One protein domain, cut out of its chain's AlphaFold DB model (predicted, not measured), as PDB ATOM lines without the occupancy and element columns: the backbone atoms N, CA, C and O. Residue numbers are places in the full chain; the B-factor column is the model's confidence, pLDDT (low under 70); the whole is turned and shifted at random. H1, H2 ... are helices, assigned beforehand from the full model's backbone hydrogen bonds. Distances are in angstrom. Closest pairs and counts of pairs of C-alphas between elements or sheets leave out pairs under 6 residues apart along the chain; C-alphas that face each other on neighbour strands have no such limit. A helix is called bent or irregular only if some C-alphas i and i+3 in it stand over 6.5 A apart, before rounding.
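What this domain is: This is residues 31 to 90 of the 90 residues of an uncharacterized protein of Bacillus cereus VD107 (UniProt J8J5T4). Three short helices are strung out one after another in a loose, zigzag chain, with H3 forming an arm at one end and the stretch of residues 31 to 41, which holds no named element, at the other. The last residue of H1, Leu 52, comes up to H2 and the two helices make a steep corner, while residues 77 to 82 and 84 to 90, most of them in H3, stick out free of the rest. The printed part has 60 residues with three named helices, in the order H1, H2, H3, and no named strand; its class is all helix. The whole is loose, with a radius of gyration of the C-alphas of 15.0 A, and its C-alphas span 49 by 22 by 15 A, a rod whose length includes the free arm.

Where its parts are: The longest helix by residues is H3, residues 77 to 88, which measures 16.2 A from first to last C-alpha; C-alpha 77 is at (129.376, 118.016, 145.718) and C-alpha 88 at (116.356, 121.467, 154.734). Before it comes H2, residues 59 to 69, 15.1 A long. H1, residues 42 to 52, is 15.3 A long and begins with C-alpha 42 at (134.507, 104.215, 119.188). None of the three helices is bent.

How they stand to each other: H3 touches no helix. It is apart from H2, which it follows in the chain, and also apart from H1. H1 and H2 touch, with 4 pairs of C-alphas within 8 A; the closest C-alphas are those of Leu 52 and Ala 65, 5.8 A apart. Their lines stand at a steep tilt of 61 degrees, and they run the same way. Their centres are 13.1 A apart. In H1, H2 and H3 every pair of O i and N i+4 is within hydrogen-bond range.

The domain as a whole: The two C-alphas farthest apart are those of Pro 38 and Arg 90, at 50.3 A. Without the stretches that stand free, the body has 47 residues, spans 38 by 19 by 13 A and has a radius of gyration of 11.8 A. The printed part has no cut and ends at residue 90, the chain's last residue. The links from H1 to H2, with 6 residues, and from H2 to H3, with 7, are short. The mean pLDDT of the printed part is 77.6, and of H3 68; residues 73 to 78 and 86 to 90 are under 70, where the model's confidence is low.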
ATOM      1  N   GLY A  31     138.165 114.456 125.214       75.00
ATOM      2  CA  GLY A  31     138.376 114.293 123.773       75.00
ATOM      3  C   GLY A  31     138.016 112.897 123.260       75.00
ATOM      4  O   GLY A  31     137.467 112.788 122.168       75.00
ATOM      5  N   CYS A  32     138.205 111.855 124.076       78.06
ATOM      6  CA  CYS A  32     137.874 110.476 123.713       78.06
ATOM      7  C   CYS A  32     136.372 110.238 123.506       78.06
ATOM      8  O   CYS A  32     136.011 109.273 122.843       78.06
ATOM      9  N   LEU A  33     135.515 111.113 124.046       75.88
ATOM     10  CA  LEU A  33     134.052 111.003 123.981       75.88
ATOM     11  C   LEU A  33     133.434 111.835 122.845       75.88
ATOM     12  O   LEU A  33     132.241 111.726 122.575       75.88
ATOM     13  N   ILE A  34     134.217 112.692 122.181       81.12
ATOM     14  CA  ILE A  34     133.707 113.655 121.198       81.12
ATOM     15  C   ILE A  34     133.969 113.134 119.787       81.12
ATOM     16  O   ILE A  34     135.109 113.123 119.323       81.12
ATOM     17  N   LYS A  35     132.906 112.753 119.074       80.88
ATOM     18  CA  LYS A  35     133.003 112.295 117.683       80.88
ATOM     19  C   LYS A  35     133.638 113.381 116.804       80.88
ATOM     20  O   LYS A  35     133.227 114.537 116.842       80.88
ATOM     21  N   GLY A  36     134.656 113.004 116.029       83.38
ATOM     22  CA  GLY A  36     135.458 113.927 115.213       83.38
ATOM     23  C   GLY A  36     136.722 114.466 115.899       83.38
ATOM     24  O   GLY A  36     137.531 115.118 115.243       83.38
ATOM     25  N   ASN A  37     136.940 114.173 117.186       86.81
ATOM     26  CA  ASN A  37     138.224 114.415 117.838       86.81
ATOM     27  C   ASN A  37     139.248 113.331 117.421       86.81
ATOM     28  O   ASN A  37     138.875 112.161 117.365       86.81
ATOM     29  N   PRO A  38     140.534 113.659 117.187       86.38
ATOM     30  CA  PRO A  38     141.569 112.659 116.884       86.38
ATOM     31  C   PRO A  38     141.750 111.576 117.959       86.38
ATOM     32  O   PRO A  38     142.264 110.503 117.671       86.38
ATOM     33  N   GLN A  39     141.356 111.869 119.198       82.69
ATOM     34  CA  GLN A  39     141.425 110.961 120.342       82.69
ATOM     35  C   GLN A  39     140.141 110.140 120.525       82.69
ATOM     36  O   GLN A  39     140.077 109.321 121.440       82.69
ATOM     37  N   TYR A  40     139.113 110.371 119.700       84.50
ATOM     38  CA  TYR A  40     137.854 109.636 119.758       84.50
ATOM     39  C   TYR A  40     138.099 108.141 119.559       84.50
ATOM     40  O   TYR A  40     138.738 107.734 118.588       84.50
ATOM     41  N   ASN A  41     137.571 107.327 120.470       84.31
ATOM     42  CA  ASN A  41     137.735 105.879 120.433       84.31
ATOM     43  C   ASN A  41     136.366 105.198 120.504       84.31
ATOM     44  O   ASN A  41     135.846 104.965 121.592       84.31
ATOM     45  N   GLU A  42     135.815 104.871 119.336       86.38
ATOM     46  CA  GLU A  42     134.507 104.215 119.188       86.38
ATOM     47  C   GLU A  42     134.452 102.878 119.934       86.38
ATOM     48  O   GLU A  42     133.576 102.675 120.765       86.38
ATOM     49  N   VAL A  43     135.466 102.025 119.757       86.06
ATOM     50  CA  VAL A  43     135.549 100.723 120.442       86.06
ATOM     51  C   VAL A  43     135.577 100.897 121.960       86.06
ATOM     52  O   VAL A  43     134.938 100.147 122.691       86.06
ATOM     53  N   GLY A  44     136.318 101.895 122.449       84.44
ATOM     54  CA  GLY A  44     136.362 102.210 123.874       84.44
ATOM     55  C   GLY A  44     134.998 102.638 124.409       84.44
ATOM     56  O   GLY A  44     134.605 102.195 125.485       84.44
ATOM     57  N   ILE A  45     134.276 103.466 123.656       84.88
ATOM     58  CA  ILE A  45     132.931 103.912 124.021       84.88
ATOM     59  C   ILE A  45     131.975 102.722 124.075       84.88
ATOM     60  O   ILE A  45     131.370 102.517 125.121       84.88
ATOM     61  N   ASP A  46     131.915 101.901 123.027       87.12
ATOM     62  CA  ASP A  46     131.004 100.751 122.955       87.12
ATOM     63  C   ASP A  46     131.225  99.770 124.115       87.12
ATOM     64  O   ASP A  46     130.277  99.282 124.735       87.12
ATOM     65  N   VAL A  47     132.490  99.503 124.452       87.12
ATOM     66  CA  VAL A  47     132.846  98.638 125.583       87.12
ATOM     67  C   VAL A  47     132.360  99.236 126.902       87.12
ATOM     68  O   VAL A  47     131.758  98.525 127.707       87.12
ATOM     69  N   TRP A  48     132.593 100.527 127.140       85.81
ATOM     70  CA  TRP A  48     132.167 101.170 128.382       85.81
ATOM     71  C   TRP A  48     130.647 101.320 128.481       85.81
ATOM     72  O   TRP A  48     130.108 101.076 129.558       85.81
ATOM     73  N   GLU A  49     129.951 101.639 127.386       88.94
ATOM     74  CA  GLU A  49     128.482 101.673 127.354       88.94
ATOM     75  C   GLU A  49     127.911 100.277 127.629       88.94
ATOM     76  O   GLU A  49     126.971 100.133 128.409       88.94
ATOM     77  N   SER A  50     128.533  99.221 127.093       88.31
ATOM     78  CA  SER A  50     128.140  97.838 127.379       88.31
ATOM     79  C   SER A  50     128.432  97.409 128.821       88.31
ATOM     80  O   SER A  50     127.660  96.635 129.385       88.31
ATOM     81  N   ILE A  51     129.541  97.840 129.426       85.44
ATOM     82  CA  ILE A  51     129.883  97.483 130.813       85.44
ATOM     83  C   ILE A  51     128.970  98.217 131.794       85.44
ATOM     84  O   ILE A  51     128.449  97.610 132.729       85.44
ATOM     85  N   LEU A  52     128.781  99.519 131.584       87.00
ATOM     86  CA  LEU A  52     128.032 100.384 132.493       87.00
ATOM     87  C   LEU A  52     126.523 100.365 132.224       87.00
ATOM     88  O   LEU A  52     125.765 100.820 133.076       87.00
ATOM     89  N   GLN A  53     126.096  99.832 131.073       90.25
ATOM     90  CA  GLN A  53     124.699  99.789 130.621       90.25
ATOM     91  C   GLN A  53     124.045 101.183 130.547       90.25
ATOM     92  O   GLN A  53     122.831 101.315 130.686       90.25
ATOM     93  N   VAL A  54     124.848 102.229 130.334       86.81
ATOM     94  CA  VAL A  54     124.411 103.628 130.195       86.81
ATOM     95  C   VAL A  54     125.178 104.293 129.062       86.81
ATOM     96  O   VAL A  54     126.300 103.883 128.755       86.81
ATOM     97  N   SER A  55     124.608 105.342 128.464       85.25
ATOM     98  CA  SER A  55     125.349 106.105 127.462       85.25
ATOM     99  C   SER A  55     126.457 106.931 128.104       85.25
ATOM    100  O   SER A  55     126.248 107.594 129.119       85.25
ATOM    101  N   LEU A  56     127.620 106.967 127.457       80.38
ATOM    102  CA  LEU A  56     128.743 107.812 127.868       80.38
ATOM    103  C   LEU A  56     128.496 109.305 127.586       80.38
ATOM    104  O   LEU A  56     129.208 110.159 128.117       80.38
ATOM    105  N   ILE A  57     127.501 109.626 126.752       78.19
ATOM    106  CA  ILE A  57     127.121 111.004 126.409       78.19
ATOM    107  C   ILE A  57     126.322 111.651 127.549       78.19
ATOM    108  O   ILE A  57     126.432 112.862 127.766       78.19
ATOM    109  N   ASP A  58     125.558 110.860 128.308       76.62
ATOM    110  CA  ASP A  58     124.897 111.345 129.515       76.62
ATOM    111  C   ASP A  58     125.918 111.429 130.650       76.62
ATOM    112  O   ASP A  58     126.174 110.472 131.378       76.62
ATOM    113  N   HIS A  59     126.523 112.607 130.801       74.12
ATOM    114  CA  HIS A  59     127.523 112.842 131.835       74.12
ATOM    115  C   HIS A  59     127.015 112.498 133.246       74.12
ATOM    116  O   HIS A  59     127.808 112.029 134.059       74.12
ATOM    117  N   GLY A  60     125.739 112.729 133.563       77.62
ATOM    118  CA  GLY A  60     125.205 112.471 134.900       77.62
ATOM    119  C   GLY A  60     125.079 110.977 135.183       77.62
ATOM    120  O   GLY A  60     125.614 110.484 136.180       77.62
ATOM    121  N   GLU A  61     124.408 110.259 134.283       81.00
ATOM    122  CA  GLU A  61     124.193 108.814 134.404       81.00
ATOM    123  C   GLU A  61     125.501 108.033 134.296       81.00
ATOM    124  O   GLU A  61     125.746 107.141 135.110       81.00
ATOM    125  N   PHE A  62     126.388 108.429 133.382       82.69
ATOM    126  CA  PHE A  62     127.719 107.847 133.240       82.69
ATOM    127  C   PHE A  62     128.523 107.929 134.538       82.69
ATOM    128  O   PHE A  62     129.026 106.914 135.019       82.69
ATOM    129  N   TRP A  63     128.639 109.121 135.139       78.75
ATOM    130  CA  TRP A  63     129.424 109.284 136.365       78.75
ATOM    131  C   TRP A  63     128.824 108.501 137.533       78.75
ATOM    132  O   TRP A  63     129.572 107.985 138.362       78.75
ATOM    133  N   ASN A  64     127.498 108.389 137.603       81.00
ATOM    134  CA  ASN A  64     126.832 107.588 138.624       81.00
ATOM    135  C   ASN A  64     127.080 106.082 138.417       81.00
ATOM    136  O   ASN A  64     127.489 105.384 139.344       81.00
ATOM    137  N   ALA A  65     126.910 105.585 137.189       84.56
ATOM    138  CA  ALA A  65     127.170 104.192 136.841       84.56
ATOM    139  C   ALA A  65     128.639 103.814 137.078       84.56
ATOM    140  O   ALA A  65     128.920 102.768 137.659       84.56
ATOM    141  N   LEU A  66     129.575 104.696 136.716       82.88
ATOM    142  CA  LEU A  66     131.003 104.491 136.934       82.88
ATOM    143  C   LEU A  66     131.362 104.446 138.426       82.88
ATOM    144  O   LEU A  66     132.116 103.567 138.840       82.88
ATOM    145  N   LYS A  67     130.813 105.349 139.254       79.94
ATOM    146  CA  LYS A  67     131.004 105.294 140.717       79.94
ATOM    147  C   LYS A  67     130.512 103.971 141.294       79.94
ATOM    148  O   LYS A  67     131.224 103.364 142.090       79.94
ATOM    149  N   ASN A  68     129.332 103.520 140.868       82.06
ATOM    150  CA  ASN A  68     128.751 102.256 141.317       82.06
ATOM    151  C   ASN A  68     129.597 101.055 140.879       82.06
ATOM    152  O   ASN A  68     129.899 100.198 141.705       82.06
ATOM    153  N   PHE A  69     130.030 101.023 139.616       82.50
ATOM    154  CA  PHE A  69     130.897  99.977 139.068       82.50
ATOM    155  C   PHE A  69     132.234  99.877 139.815       82.50
ATOM    156  O   PHE A  69     132.737  98.786 140.062       82.50
ATOM    157  N   LEU A  70     132.799 101.019 140.216       81.88
ATOM    158  CA  LEU A  70     134.061 101.094 140.953       81.88
ATOM    159  C   LEU A  70     133.896 101.011 142.476       81.88
ATOM    160  O   LEU A  70     134.884 101.138 143.198       81.88
ATOM    161  N   HIS A  71     132.672 100.824 142.975       77.94
ATOM    162  CA  HIS A  71     132.355 100.825 144.405       77.94
ATOM    163  C   HIS A  71     132.862 102.080 145.150       77.94
ATOM    164  O   HIS A  71     133.268 102.022 146.315       77.94
ATOM    165  N   ILE A  72     132.840 103.236 144.481       76.38
ATOM    166  CA  ILE A  72     133.252 104.519 145.056       76.38
ATOM    167  C   ILE A  72     132.089 105.087 145.873       76.38
ATOM    168  O   ILE A  72     131.123 105.612 145.328       76.38
ATOM    169  N   ASN A  73     132.223 105.057 147.199       64.88
ATOM    170  CA  ASN A  73     131.230 105.597 148.141       64.88
ATOM    171  C   ASN A  73     131.393 107.106 148.422       64.88
ATOM    172  O   ASN A  73     130.964 107.600 149.466       64.88
ATOM    173  N   VAL A  74     132.039 107.853 147.523       67.50
ATOM    174  CA  VAL A  74     132.259 109.296 147.689       67.50
ATOM    175  C   VAL A  74     131.130 110.063 147.013       67.50
ATOM    176  O   VAL A  74     130.953 109.992 145.797       67.50
ATOM    177  N   LEU A  75     130.386 110.825 147.813       64.50
ATOM    178  CA  LEU A  75     129.383 111.758 147.313       64.50
ATOM    179  C   LEU A  75     130.078 112.895 146.562       64.50
ATOM    180  O   LEU A  75     130.973 113.560 147.087       64.50
ATOM    181  N   SER A  76     129.641 113.147 145.334       67.69
ATOM    182  CA  SER A  76     129.963 114.383 144.631       67.69
ATOM    183  C   SER A  76     129.338 115.574 145.358       67.69
ATOM    184  O   SER A  76     128.322 115.444 146.043       67.69
ATOM    185  N   VAL A  77     129.917 116.761 145.168       65.12
ATOM    186  CA  VAL A  77     129.376 118.016 145.718       65.12
ATOM    187  C   VAL A  77     127.908 118.205 145.327       65.12
ATOM    188  O   VAL A  77     127.099 118.585 146.164       65.12
ATOM    189  N   PHE A  78     127.533 117.847 144.097       67.25
ATOM    190  CA  PHE A  78     126.147 117.908 143.633       67.25
ATOM    191  C   PHE A  78     125.214 116.959 144.406       67.25
ATOM    192  O   PHE A  78     124.142 117.368 144.845       67.25
ATOM    193  N   GLU A  79     125.615 115.701 144.617       70.19
ATOM    194  CA  GLU A  79     124.827 114.738 145.405       70.19
ATOM    195  C   GLU A  79     124.697 115.185 146.866       70.19
ATOM    196  O   GLU A  79     123.630 115.055 147.469       70.19
ATOM    197  N   LEU A  80     125.764 115.767 147.419       70.69
ATOM    198  CA  LEU A  80     125.763 116.343 148.757       70.69
ATOM    199  C   LEU A  80     124.798 117.536 148.855       70.69
ATOM    200  O   LEU A  80     124.008 117.606 149.796       70.69
ATOM    201  N   GLU A  81     124.801 118.439 147.873       74.00
ATOM    202  CA  GLU A  81     123.863 119.565 147.801       74.00
ATOM    203  C   GLU A  81     122.403 119.101 147.722       74.00
ATOM    204  O   GLU A  81     121.546 119.668 148.405       74.00
ATOM    205  N   GLN A  82     122.100 118.065 146.931       74.12
ATOM    206  CA  GLN A  82     120.749 117.497 146.847       74.12
ATOM    207  C   GLN A  82     120.319 116.862 148.175       74.12
ATOM    208  O   GLN A  82     119.214 117.122 148.653       74.12
ATOM    209  N   LEU A  83     121.201 116.098 148.826       70.81
ATOM    210  CA  LEU A  83     120.942 115.517 150.148       70.81
ATOM    211  C   LEU A  83     120.673 116.582 151.219       70.81
ATOM    212  O   LEU A  83     119.773 116.415 152.045       70.81
ATOM    213  N   ILE A  84     121.429 117.683 151.205       75.06
ATOM    214  CA  ILE A  84     121.231 118.808 152.127       75.06
ATOM    215  C   ILE A  84     119.906 119.522 151.829       75.06
ATOM    216  O   ILE A  84     119.145 119.787 152.760       75.06
ATOM    217  N   LYS A  85     119.576 119.774 150.554       73.19
ATOM    218  CA  LYS A  85     118.296 120.388 150.150       73.19
ATOM    219  C   LYS A  85     117.088 119.556 150.578       73.19
ATOM    220  O   LYS A  85     116.123 120.110 151.095       73.19
ATOM    221  N   VAL A  86     117.151 118.231 150.429       62.03
ATOM    222  CA  VAL A  86     116.083 117.320 150.875       62.03
ATOM    223  C   VAL A  86     115.914 117.350 152.399       62.03
ATOM    224  O   VAL A  86     114.791 117.254 152.889       62.03
ATOM    225  N   LYS A  87     117.000 117.525 153.164       60.41
ATOM    226  CA  LYS A  87     116.935 117.646 154.630       60.41
ATOM    227  C   LYS A  87     116.496 119.026 155.129       60.41
ATOM    228  O   LYS A  87     115.932 119.093 156.212       60.41
ATOM    229  N   GLY A  88     116.746 120.097 154.373       57.19
ATOM    230  CA  GLY A  88     116.356 121.467 154.734       57.19
ATOM    231  C   GLY A  88     114.876 121.800 154.513       57.19
ATOM    232  O   GLY A  88     114.397 122.791 155.049       57.19
ATOM    233  N   ASN A  89     114.148 120.973 153.758       53.16
ATOM    234  CA  ASN A  89     112.704 121.109 153.512       53.16
ATOM    235  C   ASN A  89     111.834 120.319 154.516       53.16
ATOM    236  O   ASN A  89     110.697 119.965 154.194       53.16
ATOM    237  N   ARG A  90     112.359 120.001 155.705       45.16
ATOM    238  CA  ARG A  90     111.664 119.231 156.743       45.16
ATOM    239  C   ARG A  90     111.533 120.014 158.039       45.16
ATOM    240  O   ARG A  90     112.500 120.724 158.383       45.16
TER     241      ARG A  90